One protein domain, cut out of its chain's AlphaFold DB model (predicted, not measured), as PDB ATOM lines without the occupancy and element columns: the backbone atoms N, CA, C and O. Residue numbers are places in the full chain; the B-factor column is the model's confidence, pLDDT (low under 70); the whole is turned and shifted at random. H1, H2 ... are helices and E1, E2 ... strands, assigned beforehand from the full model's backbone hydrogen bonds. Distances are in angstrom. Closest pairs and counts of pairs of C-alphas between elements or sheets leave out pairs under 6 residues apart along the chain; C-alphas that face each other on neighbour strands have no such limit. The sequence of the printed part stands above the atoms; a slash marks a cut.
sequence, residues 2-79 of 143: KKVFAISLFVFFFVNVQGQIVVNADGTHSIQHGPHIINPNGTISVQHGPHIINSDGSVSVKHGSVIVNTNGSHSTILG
ATOM      1  N   LYS A   2     -64.893  24.481 -18.948       48.59
ATOM      2  CA  LYS A   2     -63.457  24.728 -19.229       48.59
ATOM      3  C   LYS A   2     -63.055  26.217 -19.340       48.59
ATOM      4  O   LYS A   2     -61.953  26.582 -18.956       48.59
ATOM      5  N   LYS A   3     -63.959  27.087 -19.814       49.31
ATOM      6  CA  LYS A   3     -63.686  28.527 -20.020       49.31
ATOM      7  C   LYS A   3     -63.570  29.322 -18.710       49.31
ATOM      8  O   LYS A   3     -62.775  30.245 -18.632       49.31
ATOM      9  N   VAL A   4     -64.310  28.923 -17.673       56.44
ATOM     10  CA  VAL A   4     -64.267  29.570 -16.346       56.44
ATOM     11  C   VAL A   4     -62.964  29.226 -15.612       56.44
ATOM     12  O   VAL A   4     -62.392  30.070 -14.932       56.44
ATOM     13  N   PHE A   5     -62.435  28.016 -15.832       53.84
ATOM     14  CA  PHE A   5     -61.142  27.583 -15.294       53.84
ATOM     15  C   PHE A   5     -59.960  28.338 -15.923       53.84
ATOM     16  O   PHE A   5     -59.032  28.719 -15.220       53.84
ATOM     17  N   ALA A   6     -60.017  28.610 -17.231       56.12
ATOM     18  CA  ALA A   6     -58.980  29.373 -17.930       56.12
ATOM     19  C   ALA A   6     -58.926  30.847 -17.486       56.12
ATOM     20  O   ALA A   6     -57.843  31.407 -17.347       56.12
ATOM     21  N   ILE A   7     -60.084  31.457 -17.207       57.59
ATOM     22  CA  ILE A   7     -60.169  32.839 -16.706       57.59
ATOM     23  C   ILE A   7     -59.685  32.919 -15.249       57.59
ATOM     24  O   ILE A   7     -58.933  33.827 -14.912       57.59
ATOM     25  N   SER A   8     -60.034  31.937 -14.410       53.09
ATOM     26  CA  SER A   8     -59.526  31.831 -13.032       53.09
ATOM     27  C   SER A   8     -57.996  31.690 -12.983       53.09
ATOM     28  O   SER A   8     -57.330  32.367 -12.204       53.09
ATOM     29  N   LEU A   9     -57.419  30.885 -13.885       54.59
ATOM     30  CA  LEU A   9     -55.968  30.722 -13.997       54.59
ATOM     31  C   LEU A   9     -55.275  32.019 -14.449       54.59
ATOM     32  O   LEU A   9     -54.213  32.352 -13.938       54.59
ATOM     33  N   PHE A  10     -55.888  32.777 -15.362       52.53
ATOM     34  CA  PHE A  10     -55.329  34.030 -15.882       52.53
ATOM     35  C   PHE A  10     -55.293  35.156 -14.834       52.53
ATOM     36  O   PHE A  10     -54.334  35.922 -14.787       52.53
ATOM     37  N   VAL A  11     -56.286  35.225 -13.942       55.03
ATOM     38  CA  VAL A  11     -56.309  36.198 -12.830       55.03
ATOM     39  C   VAL A  11     -55.224  35.891 -11.786       55.03
ATOM     40  O   VAL A  11     -54.680  36.810 -11.178       55.03
ATOM     41  N   PHE A  12     -54.835  34.622 -11.629       49.25
ATOM     42  CA  PHE A  12     -53.795  34.203 -10.681       49.25
ATOM     43  C   PHE A  12     -52.361  34.551 -11.126       49.25
ATOM     44  O   PHE A  12     -51.450  34.552 -10.302       49.25
ATOM     45  N   PHE A  13     -52.145  34.864 -12.411       47.81
ATOM     46  CA  PHE A  13     -50.815  35.183 -12.949       47.81
ATOM     47  C   PHE A  13     -50.397  36.650 -12.791       47.81
ATOM     48  O   PHE A  13     -49.225  36.964 -12.990       47.81
ATOM     49  N   PHE A  14     -51.290  37.544 -12.359       46.22
ATOM     50  CA  PHE A  14     -50.919  38.909 -11.968       46.22
ATOM     51  C   PHE A  14     -50.375  38.938 -10.534       46.22
ATOM     52  O   PHE A  14     -50.851  39.670  -9.661       46.22
ATOM     53  N   VAL A  15     -49.352  38.123 -10.275       50.28
ATOM     54  CA  VAL A  15     -48.555  38.256  -9.058       50.28
ATOM     55  C   VAL A  15     -47.800  39.570  -9.200       50.28
ATOM     56  O   VAL A  15     -46.941  39.728 -10.064       50.28
ATOM     57  N   ASN A  16     -48.196  40.557  -8.405       47.94
ATOM     58  CA  ASN A  16     -47.590  41.878  -8.405       47.94
ATOM     59  C   ASN A  16     -46.125  41.729  -7.968       47.94
ATOM     60  O   ASN A  16     -45.844  41.585  -6.779       47.94
ATOM     61  N   VAL A  17     -45.191  41.741  -8.922       50.16
ATOM     62  CA  VAL A  17     -43.756  41.815  -8.638       50.16
ATOM     63  C   VAL A  17     -43.457  43.237  -8.172       50.16
ATOM     64  O   VAL A  17     -43.163  44.128  -8.960       50.16
ATOM     65  N   GLN A  18     -43.604  43.464  -6.872       63.44
ATOM     66  CA  GLN A  18     -43.231  44.716  -6.221       63.44
ATOM     67  C   GLN A  18     -41.777  44.584  -5.764       63.44
ATOM     68  O   GLN A  18     -41.490  44.005  -4.718       63.44
ATOM     69  N   GLY A  19     -40.850  45.046  -6.605       70.19
ATOM     70  CA  GLY A  19     -39.453  45.230  -6.219       70.19
ATOM     71  C   GLY A  19     -39.305  46.506  -5.391       70.19
ATOM     72  O   GLY A  19     -39.891  47.530  -5.734       70.19
ATOM     73  N   GLN A  20     -38.540  46.446  -4.305       85.94
ATOM     74  CA  GLN A  20     -38.160  47.623  -3.521       85.94
ATOM     75  C   GLN A  20     -36.775  48.094  -3.959       85.94
ATOM     76  O   GLN A  20     -35.925  47.279  -4.324       85.94
ATOM     77  N   ILE A  21     -36.533  49.401  -3.917       89.56
ATOM     78  CA  ILE A  21     -35.212  49.962  -4.209       89.56
ATOM     79  C   ILE A  21     -34.488  50.145  -2.883       89.56
ATOM     80  O   ILE A  21     -35.035  50.720  -1.949       89.56
ATOM     81  N   VAL A  22     -33.250  49.680  -2.790       88.44
ATOM     82  CA  VAL A  22     -32.376  49.950  -1.649       88.44
ATOM     83  C   VAL A  22     -31.352  50.986  -2.086       88.44
ATOM     84  O   VAL A  22     -30.622  50.772  -3.048       88.44
ATOM     85  N   VAL A  23     -31.307  52.118  -1.399       90.81
ATOM     86  CA  VAL A  23     -30.278  53.144  -1.558       90.81
ATOM     87  C   VAL A  23     -29.144  52.814  -0.602       90.81
ATOM     88  O   VAL A  23     -29.334  52.812   0.615       90.81
ATOM     89  N   ASN A  24     -27.979  52.504  -1.158       89.62
ATOM     90  CA  ASN A  24     -26.790  52.151  -0.403       89.62
ATOM     91  C   ASN A  24     -26.101  53.399   0.154       89.62
ATOM     92  O   ASN A  24     -26.268  54.508  -0.355       89.62
ATOM     93  N   ALA A  25     -25.286  53.211   1.189       83.75
ATOM     94  CA  ALA A  25     -24.551  54.298   1.834       83.75
ATOM     95  C   ALA A  25     -23.590  55.052   0.894       83.75
ATOM     96  O   ALA A  25     -23.272  56.213   1.137       83.75
ATOM     97  N   ASP A  26     -23.122  54.396  -0.170       85.19
ATOM     98  CA  ASP A  26     -22.269  54.977  -1.212       85.19
ATOM     99  C   ASP A  26     -23.067  55.683  -2.328       85.19
ATOM    100  O   ASP A  26     -22.483  56.166  -3.296       85.19
ATOM    101  N   GLY A  27     -24.396  55.751  -2.201       84.31
ATOM    102  CA  GLY A  27     -25.303  56.358  -3.173       84.31
ATOM    103  C   GLY A  27     -25.707  55.440  -4.327       84.31
ATOM    104  O   GLY A  27     -26.503  55.847  -5.170       84.31
ATOM    105  N   THR A  28     -25.198  54.207  -4.387       89.75
ATOM    106  CA  THR A  28     -25.636  53.232  -5.391       89.75
ATOM    107  C   THR A  28     -27.009  52.644  -5.049       89.75
ATOM    108  O   THR A  28     -27.513  52.789  -3.933       89.75
ATOM    109  N   HIS A  29     -27.629  51.959  -6.013       90.25
ATOM    110  CA  HIS A  29     -28.945  51.349  -5.838       90.25
ATOM    111  C   HIS A  29     -28.892  49.831  -5.999       90.25
ATOM    112  O   HIS A  29     -28.394  49.325  -7.004       90.25
ATOM    113  N   SER A  30     -29.460  49.119  -5.030       91.19
ATOM    114  CA  SER A  30     -29.747  47.688  -5.112       91.19
ATOM    115  C   SER A  30     -31.245  47.464  -5.316       91.19
ATOM    116  O   SER A  30     -32.074  48.297  -4.944       91.19
ATOM    117  N   ILE A  31     -31.613  46.316  -5.882       91.12
ATOM    118  CA  ILE A  31     -33.015  45.926  -6.063       91.12
ATOM    119  C   ILE A  31     -33.327  44.793  -5.095       91.12
ATOM    120  O   ILE A  31     -32.726  43.723  -5.168       91.12
ATOM    121  N   GLN A  32     -34.285  45.014  -4.201       88.56
ATOM    122  CA  GLN A  32     -34.818  43.976  -3.334       88.56
ATOM    123  C   GLN A  32     -36.038  43.317  -3.990       88.56
ATOM    124  O   GLN A  32     -37.060  43.957  -4.235       88.56
ATOM    125  N   HIS A  33     -35.942  42.010  -4.224       85.62
ATOM    126  CA  HIS A  33     -37.023  41.156  -4.695       85.62
ATOM    127  C   HIS A  33     -37.259  40.016  -3.695       85.62
ATOM    128  O   HIS A  33     -36.499  39.047  -3.624       85.62
ATOM    129  N   GLY A  34     -38.320  40.148  -2.894       86.44
ATOM    130  CA  GLY A  34     -38.607  39.213  -1.807       86.44
ATOM    131  C   GLY A  34     -37.430  39.126  -0.819       86.44
ATOM    132  O   GLY A  34     -36.994  40.165  -0.310       86.44
ATOM    133  N   PRO A  35     -36.900  37.920  -0.535       88.31
ATOM    134  CA  PRO A  35     -35.744  37.758   0.339       88.31
ATOM    135  C   PRO A  35     -34.416  38.082  -0.358       88.31
ATOM    136  O   PRO A  35     -33.391  38.113   0.307       88.31
ATOM    137  N   HIS A  36     -34.382  38.305  -1.670       91.31
ATOM    138  CA  HIS A  36     -33.135  38.536  -2.395       91.31
ATOM    139  C   HIS A  36     -32.885  40.026  -2.605       91.31
ATOM    140  O   HIS A  36     -33.796  40.773  -2.948       91.31
ATOM    141  N   ILE A  37     -31.638  40.452  -2.431       91.88
ATOM    142  CA  ILE A  37     -31.176  41.808  -2.725       91.88
ATOM    143  C   ILE A  37     -30.075  41.697  -3.773       91.88
ATOM    144  O   ILE A  37     -29.059  41.047  -3.541       91.88
ATOM    145  N   ILE A  38     -30.296  42.311  -4.929       93.06
ATOM    146  CA  ILE A  38     -29.370  42.322  -6.059       93.06
ATOM    147  C   ILE A  38     -28.565  43.613  -5.982       93.06
ATOM    148  O   ILE A  38     -29.126  44.702  -6.109       93.06
ATOM    149  N   ASN A  39     -27.264  43.479  -5.750       92.56
ATOM    150  CA  ASN A  39     -26.338  44.591  -5.588       92.56
ATOM    151  C   ASN A  39     -25.923  45.190  -6.946       92.56
ATOM    152  O   ASN A  39     -25.992  44.500  -7.967       92.56
ATOM    153  N   PRO A  40     -25.423  46.441  -6.981       86.56
ATOM    154  CA  PRO A  40     -25.014  47.106  -8.223       86.56
ATOM    155  C   PRO A  40     -23.925  46.350  -8.991       86.56
ATOM    156  O   PRO A  40     -23.857  46.411 -10.214       86.56
ATOM    157  N   ASN A  41     -23.072  45.623  -8.270       89.56
ATOM    158  CA  ASN A  41     -22.013  44.785  -8.832       89.56
ATOM    159  C   ASN A  41     -22.511  43.397  -9.296       89.56
ATOM    160  O   ASN A  41     -21.697  42.549  -9.652       89.56
ATOM    161  N   GLY A  42     -23.821  43.146  -9.257       88.31
ATOM    162  CA  GLY A  42     -24.444  41.889  -9.663       88.31
ATOM    163  C   GLY A  42     -24.400  40.775  -8.616       88.31
ATOM    164  O   GLY A  42     -24.931  39.694  -8.875       88.31
ATOM    165  N   THR A  43     -23.806  40.994  -7.438       92.25
ATOM    166  CA  THR A  43     -23.862  39.989  -6.370       92.25
ATOM    167  C   THR A  43     -25.233  39.961  -5.702       92.25
ATOM    168  O   THR A  43     -25.991  40.930  -5.745       92.25
ATOM    169  N   ILE A  44     -25.562  38.831  -5.078       91.81
ATOM    170  CA  ILE A  44     -26.854  38.626  -4.423       91.81
ATOM    171  C   ILE A  44     -26.633  38.470  -2.924       91.81
ATOM    172  O   ILE A  44     -25.801  37.677  -2.487       91.81
ATOM    173  N   SER A  45     -27.417  39.212  -2.153       92.94
ATOM    174  CA  SER A  45     -27.544  39.063  -0.705       92.94
ATOM    175  C   SER A  45     -28.905  38.451  -0.378       92.94
ATOM    176  O   SER A  45     -29.869  38.619  -1.132       92.94
ATOM    177  N   VAL A  46     -28.996  37.722   0.733       94.19
ATOM    178  CA  VAL A  46     -30.223  37.026   1.147       94.19
ATOM    179  C   VAL A  46     -30.671  37.534   2.509       94.19
ATOM    180  O   VAL A  46     -29.933  37.475   3.486       94.19
ATOM    181  N   GLN A  47     -31.903  38.017   2.580       91.44
ATOM    182  CA  GLN A  47     -32.560  38.441   3.800       91.44
ATOM    183  C   GLN A  47     -33.295  37.258   4.447       91.44
ATOM    184  O   GLN A  47     -34.175  36.644   3.844       91.44
ATOM    185  N   HIS A  48     -32.980  36.995   5.714       88.31
ATOM    186  CA  HIS A  48     -33.692  36.069   6.584       88.31
ATOM    187  C   HIS A  48     -34.137  36.792   7.863       88.31
ATOM    188  O   HIS A  48     -33.332  37.103   8.745       88.31
ATOM    189  N   GLY A  49     -35.434  37.096   7.954       89.44
ATOM    190  CA  GLY A  49     -35.978  37.907   9.045       89.44
ATOM    191  C   GLY A  49     -35.325  39.300   9.081       89.44
ATOM    192  O   GLY A  49     -35.319  39.977   8.049       89.44
ATOM    193  N   PRO A  50     -34.776  39.749  10.226       88.94
ATOM    194  CA  PRO A  50     -34.067  41.022  10.319       88.94
ATOM    195  C   PRO A  50     -32.625  40.948   9.800       88.94
ATOM    196  O   PRO A  50     -31.979  41.981   9.687       88.94
ATOM    197  N   HIS A  51     -32.087  39.766   9.501       92.81
ATOM    198  CA  HIS A  51     -30.694  39.616   9.085       92.81
ATOM    199  C   HIS A  51     -30.574  39.580   7.565       92.81
ATOM    200  O   HIS A  51     -31.380  38.949   6.886       92.81
ATOM    201  N   ILE A  52     -29.548  40.235   7.034       93.31
ATOM    202  CA  ILE A  52     -29.170  40.188   5.623       93.31
ATOM    203  C   ILE A  52     -27.780  39.575   5.549       93.31
ATOM    204  O   ILE A  52     -26.840  40.102   6.135       93.31
ATOM    205  N   ILE A  53     -27.672  38.455   4.846       95.69
ATOM    206  CA  ILE A  53     -26.420  37.763   4.575       95.69
ATOM    207  C   ILE A  53     -25.907  38.276   3.235       95.69
ATOM    208  O   ILE A  53     -26.527  38.039   2.194       95.69
ATOM    209  N   ASN A  54     -24.797  39.001   3.275       93.69
ATOM    210  CA  ASN A  54     -24.157  39.579   2.105       93.69
ATOM    211  C   ASN A  54     -23.378  38.514   1.327       93.69
ATOM    212  O   ASN A  54     -22.983  37.479   1.866       93.69
ATOM    213  N   SER A  55     -23.112  38.786   0.050       89.94
ATOM    214  CA  SER A  55     -22.373  37.864  -0.824       89.94
ATOM    215  C   SER A  55     -20.941  37.567  -0.360       89.94
ATOM    216  O   SER A  55     -20.376  36.550  -0.740       89.94
ATOM    217  N   ASP A  56     -20.349  38.459   0.437       89.75
ATOM    218  CA  ASP A  56     -19.028  38.289   1.053       89.75
ATOM    219  C   ASP A  56     -19.076  37.530   2.397       89.75
ATOM    220  O   ASP A  56     -18.048  37.348   3.045       89.75
ATOM    221  N   GLY A  57     -20.264  37.086   2.823       89.75
ATOM    222  CA  GLY A  57     -20.497  36.388   4.088       89.75
ATOM    223  C   GLY A  57     -20.705  37.304   5.296       89.75
ATOM    224  O   GLY A  57     -20.991  36.807   6.386       89.75
ATOM    225  N   SER A  58     -20.594  38.625   5.137       92.31
ATOM    226  CA  SER A  58     -20.901  39.569   6.212       92.31
ATOM    227  C   SER A  58     -22.407  39.627   6.500       92.31
ATOM    228  O   SER A  58     -23.242  39.276   5.663       92.31
ATOM    229  N   VAL A  59     -22.768  40.050   7.716       92.81
ATOM    230  CA  VAL A  59     -24.168  40.128   8.154       92.81
ATOM    231  C   VAL A  59     -24.537  41.569   8.466       92.81
ATOM    232  O   VAL A  59     -23.892  42.235   9.278       92.81
ATOM    233  N   SER A  60     -25.604  42.026   7.824       92.69
ATOM    234  CA  SER A  60     -26.242  43.321   8.057       92.69
ATOM    235  C   SER A  60     -27.596  43.120   8.741       92.69
ATOM    236  O   SER A  60     -28.150  42.017   8.733       92.69
ATOM    237  N   VAL A  61     -28.134  44.167   9.368       92.94
ATOM    238  CA  VAL A  61     -29.404  44.094  10.108       92.94
ATOM    239  C   VAL A  61     -30.392  45.116   9.565       92.94
ATOM    240  O   VAL A  61     -30.107  46.307   9.527       92.94
ATOM    241  N   LYS A  62     -31.574  44.649   9.170       89.19
ATOM    242  CA  LYS A  62     -32.705  45.466   8.737       89.19
ATOM    243  C   LYS A  62     -33.618  45.783   9.917       89.19
ATOM    244  O   LYS A  62     -34.069  44.890  10.633       89.19
ATOM    245  N   HIS A  63     -33.936  47.063  10.065       85.75
ATOM    246  CA  HIS A  63     -34.903  47.593  11.014       85.75
ATOM    247  C   HIS A  63     -35.840  48.570  10.287       85.75
ATOM    248  O   HIS A  63     -35.454  49.687   9.947       85.75
ATOM    249  N   GLY A  64     -37.070  48.129  10.007       86.81
ATOM    250  CA  GLY A  64     -38.019  48.891   9.190       86.81
ATOM    251  C   GLY A  64     -37.487  49.129   7.772       86.81
ATOM    252  O   GLY A  64     -37.132  48.177   7.070       86.81
ATOM    253  N   SER A  65     -37.430  50.400   7.367       86.38
ATOM    254  CA  SER A  65     -36.875  50.851   6.086       86.38
ATOM    255  C   SER A  65     -35.361  51.082   6.120       86.38
ATOM    256  O   SER A  65     -34.794  51.453   5.100       86.38
ATOM    257  N   VAL A  66     -34.678  50.865   7.247       88.50
ATOM    258  CA  VAL A  66     -33.230  51.093   7.371       88.50
ATOM    259  C   VAL A  66     -32.488  49.765   7.462       88.50
ATOM    260  O   VAL A  66     -32.908  48.844   8.162       88.50
ATOM    261  N   ILE A  67     -31.354  49.674   6.779       89.25
ATOM    262  CA  ILE A  67     -30.391  48.579   6.892       89.25
ATOM    263  C   ILE A  67     -29.117  49.136   7.518       89.25
ATOM    264  O   ILE A  67     -28.591  50.151   7.070       89.25
ATOM    265  N   VAL A  68     -28.623  48.467   8.553       92.31
ATOM    266  CA  VAL A  68     -27.331  48.739   9.181       92.31
ATOM    267  C   VAL A  68     -26.326  47.735   8.639       92.31
ATOM    268  O   VAL A  68     -26.443  46.533   8.890       92.31
ATOM    269  N   ASN A  69     -25.350  48.236   7.890       90.38
ATOM    270  CA  ASN A  69     -24.294  47.435   7.290       90.38
ATOM    271  C   ASN A  69     -23.245  47.049   8.336       90.38
ATOM    272  O   ASN A  69     -23.054  47.734   9.342       90.38
ATOM    273  N   THR A  70     -22.499  45.976   8.076       86.56
ATOM    274  CA  THR A  70     -21.457  45.477   8.991       86.56
ATOM    275  C   THR A  70     -20.367  46.514   9.292       86.56
ATOM    276  O   THR A  70     -19.798  46.520  10.379       86.56
ATOM    277  N   ASN A  71     -20.100  47.430   8.357       85.38
ATOM    278  CA  ASN A  71     -19.155  48.538   8.529       85.38
ATOM    279  C   ASN A  71     -19.739  49.750   9.291       85.38
ATOM    280  O   ASN A  71     -19.082  50.785   9.382       85.38
ATOM    281  N   GLY A  72     -20.968  49.650   9.807       85.81
ATOM    282  CA  GLY A  72     -21.661  50.714  10.536       85.81
ATOM    283  C   GLY A  72     -22.333  51.770   9.656       85.81
ATOM    284  O   GLY A  72     -22.924  52.706  10.188       85.81
ATOM    285  N   SER A  73     -22.262  51.645   8.330       88.81
ATOM    286  CA  SER A  73     -23.009  52.521   7.422       88.81
ATOM    287  C   SER A  73     -24.491  52.140   7.355       88.81
ATOM    288  O   SER A  73     -24.880  51.032   7.731       88.81
ATOM    289  N   HIS A  74     -25.317  53.061   6.862       89.25
ATOM    290  CA  HIS A  74     -26.761  52.881   6.772       89.25
ATOM    291  C   HIS A  74     -27.232  52.950   5.320       89.25
ATOM    292  O   HIS A  74     -26.825  53.846   4.584       89.25
ATOM    293  N   SER A  75     -28.110  52.026   4.943       89.44
ATOM    294  CA  SER A  75     -28.824  52.020   3.666       89.44
ATOM    295  C   SER A  75     -30.327  52.178   3.922       89.44
ATOM    296  O   SER A  75     -30.824  51.767   4.975       89.44
ATOM    297  N   THR A  76     -31.066  52.740   2.967       90.88
ATOM    298  CA  THR A  76     -32.513  52.980   3.094       90.88
ATOM    299  C   THR A  76     -33.277  52.243   2.009       90.88
ATOM    300  O   THR A  76     -32.918  52.276   0.839       90.88
ATOM    301  N   ILE A  77     -34.360  51.588   2.396       86.94
ATOM    302  CA  ILE A  77     -35.265  50.875   1.509       86.94
ATOM    303  C   ILE A  77     -36.405  51.822   1.152       86.94
ATOM    304  O   ILE A  77     -37.200  52.207   2.009       86.94
ATOM    305  N   LEU A  78     -36.478  52.179  -0.124       84.06
ATOM    306  CA  LEU A  78     -37.574  52.915  -0.725       84.06
ATOM    307  C   LEU A  78     -38.611  51.903  -1.221       84.06
ATOM    308  O   LEU A  78     -38.373  51.133  -2.158       84.06
ATOM    309  N   GLY A  79     -39.760  51.877  -0.551       65.31
ATOM    310  CA  GLY A  79     -40.930  51.140  -1.011       65.31
ATOM    311  C   GLY A  79     -41.811  52.024  -1.888       65.31
ATOM    312  O   GLY A  79     -41.987  53.201  -1.593       65.31
TER     313      GLY A  79
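Overview. This is residues 2 to 79 of the 143 residues of an uncharacterized protein of Albibacterium bauzanense (UniProt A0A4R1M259). A small closed barrel of eight short strands, E1 to E8, forms the body, and a long arm sticks out from it: residues 2 to 16, of which 2 to 12 belong to the helix H1. The strands make a meander, each the antiparallel neighbour of the one before, and E8 pairs with E1 to close the ring. The printed part has 78 residues, with one named helix followed by eight named strands; the class is mixed, helices and strands. The whole is loose, with a radius of gyration of the C-alphas of 16.4 A and spans of 57 by 24 by 22 A, the length being made by the arm.

Along the chain. Find C-alpha 2 at (-63.457, 24.728, -19.229); from there H1, residues 2 to 12, runs 16.0 A to Phe 12. Go on to C-alpha 20 at (-38.160, 47.623, -3.521), where E1 begins, residues 20 to 23, 9.8 A long. Next come E2, residues 29 to 33, 13.1 A; E3, residues 36 to 38; E4, residues 44 to 48, 13.2 A; and E5, residues 51 to 53. Then read E6, residues 59 to 63, 13.4 A; E7, residues 66 to 68; and E8, residues 74 to 78, 13.2 A, which ends at C-alpha 78 at (-37.574, 52.915, -0.725).

Arrangement. Start at the barrel with the hairpin of E1 and E2, at 153 degrees, where N 22 and O 30 are 2.8 A apart, within hydrogen-bond range. On the other side of E2 lies E3, and there N 33 and O 36 are 2.8 A apart. The pairing of E4 is staggered: residues 44 to 46 pair with E3, where N 45 and O 37 are 2.8 A apart, and residues 46 to 48 with E5, where N 48 and O 51 are 2.8 A apart. Look next at E6, antiparallel to E5 with N 52 and O 60 at 2.8 A, and to E7 with N 63 and O 66 at 2.8 A. E7 and E8 form a hairpin, with N 67 and O 75 at 2.8 A. At the closure, E8 and E1 are antiparallel at 148 degrees; N 78 and O 21 are 2.7 A apart, and the C-alphas of 77 and 22, which face each other, 4.4 A. In H1, every O i to N i+4 pair is within hydrogen-bond range. H1 is not on the barrel, with 0 pairs of C-alphas within 10 A.

Size, cuts and confidence. The two C-alphas farthest apart, those of Lys 2 and Gly 72, are 57.5 A apart. Without residues 2 to 16, which stand free, the body spans 29 by 23 by 19 A. The printed part has no cut; the link from H1 to E1 is short, those between successive strands are tight, and no link is long. The mean pLDDT of the printed part is 80.9; look for values under 70 at residues 2 to 18 and residue 79.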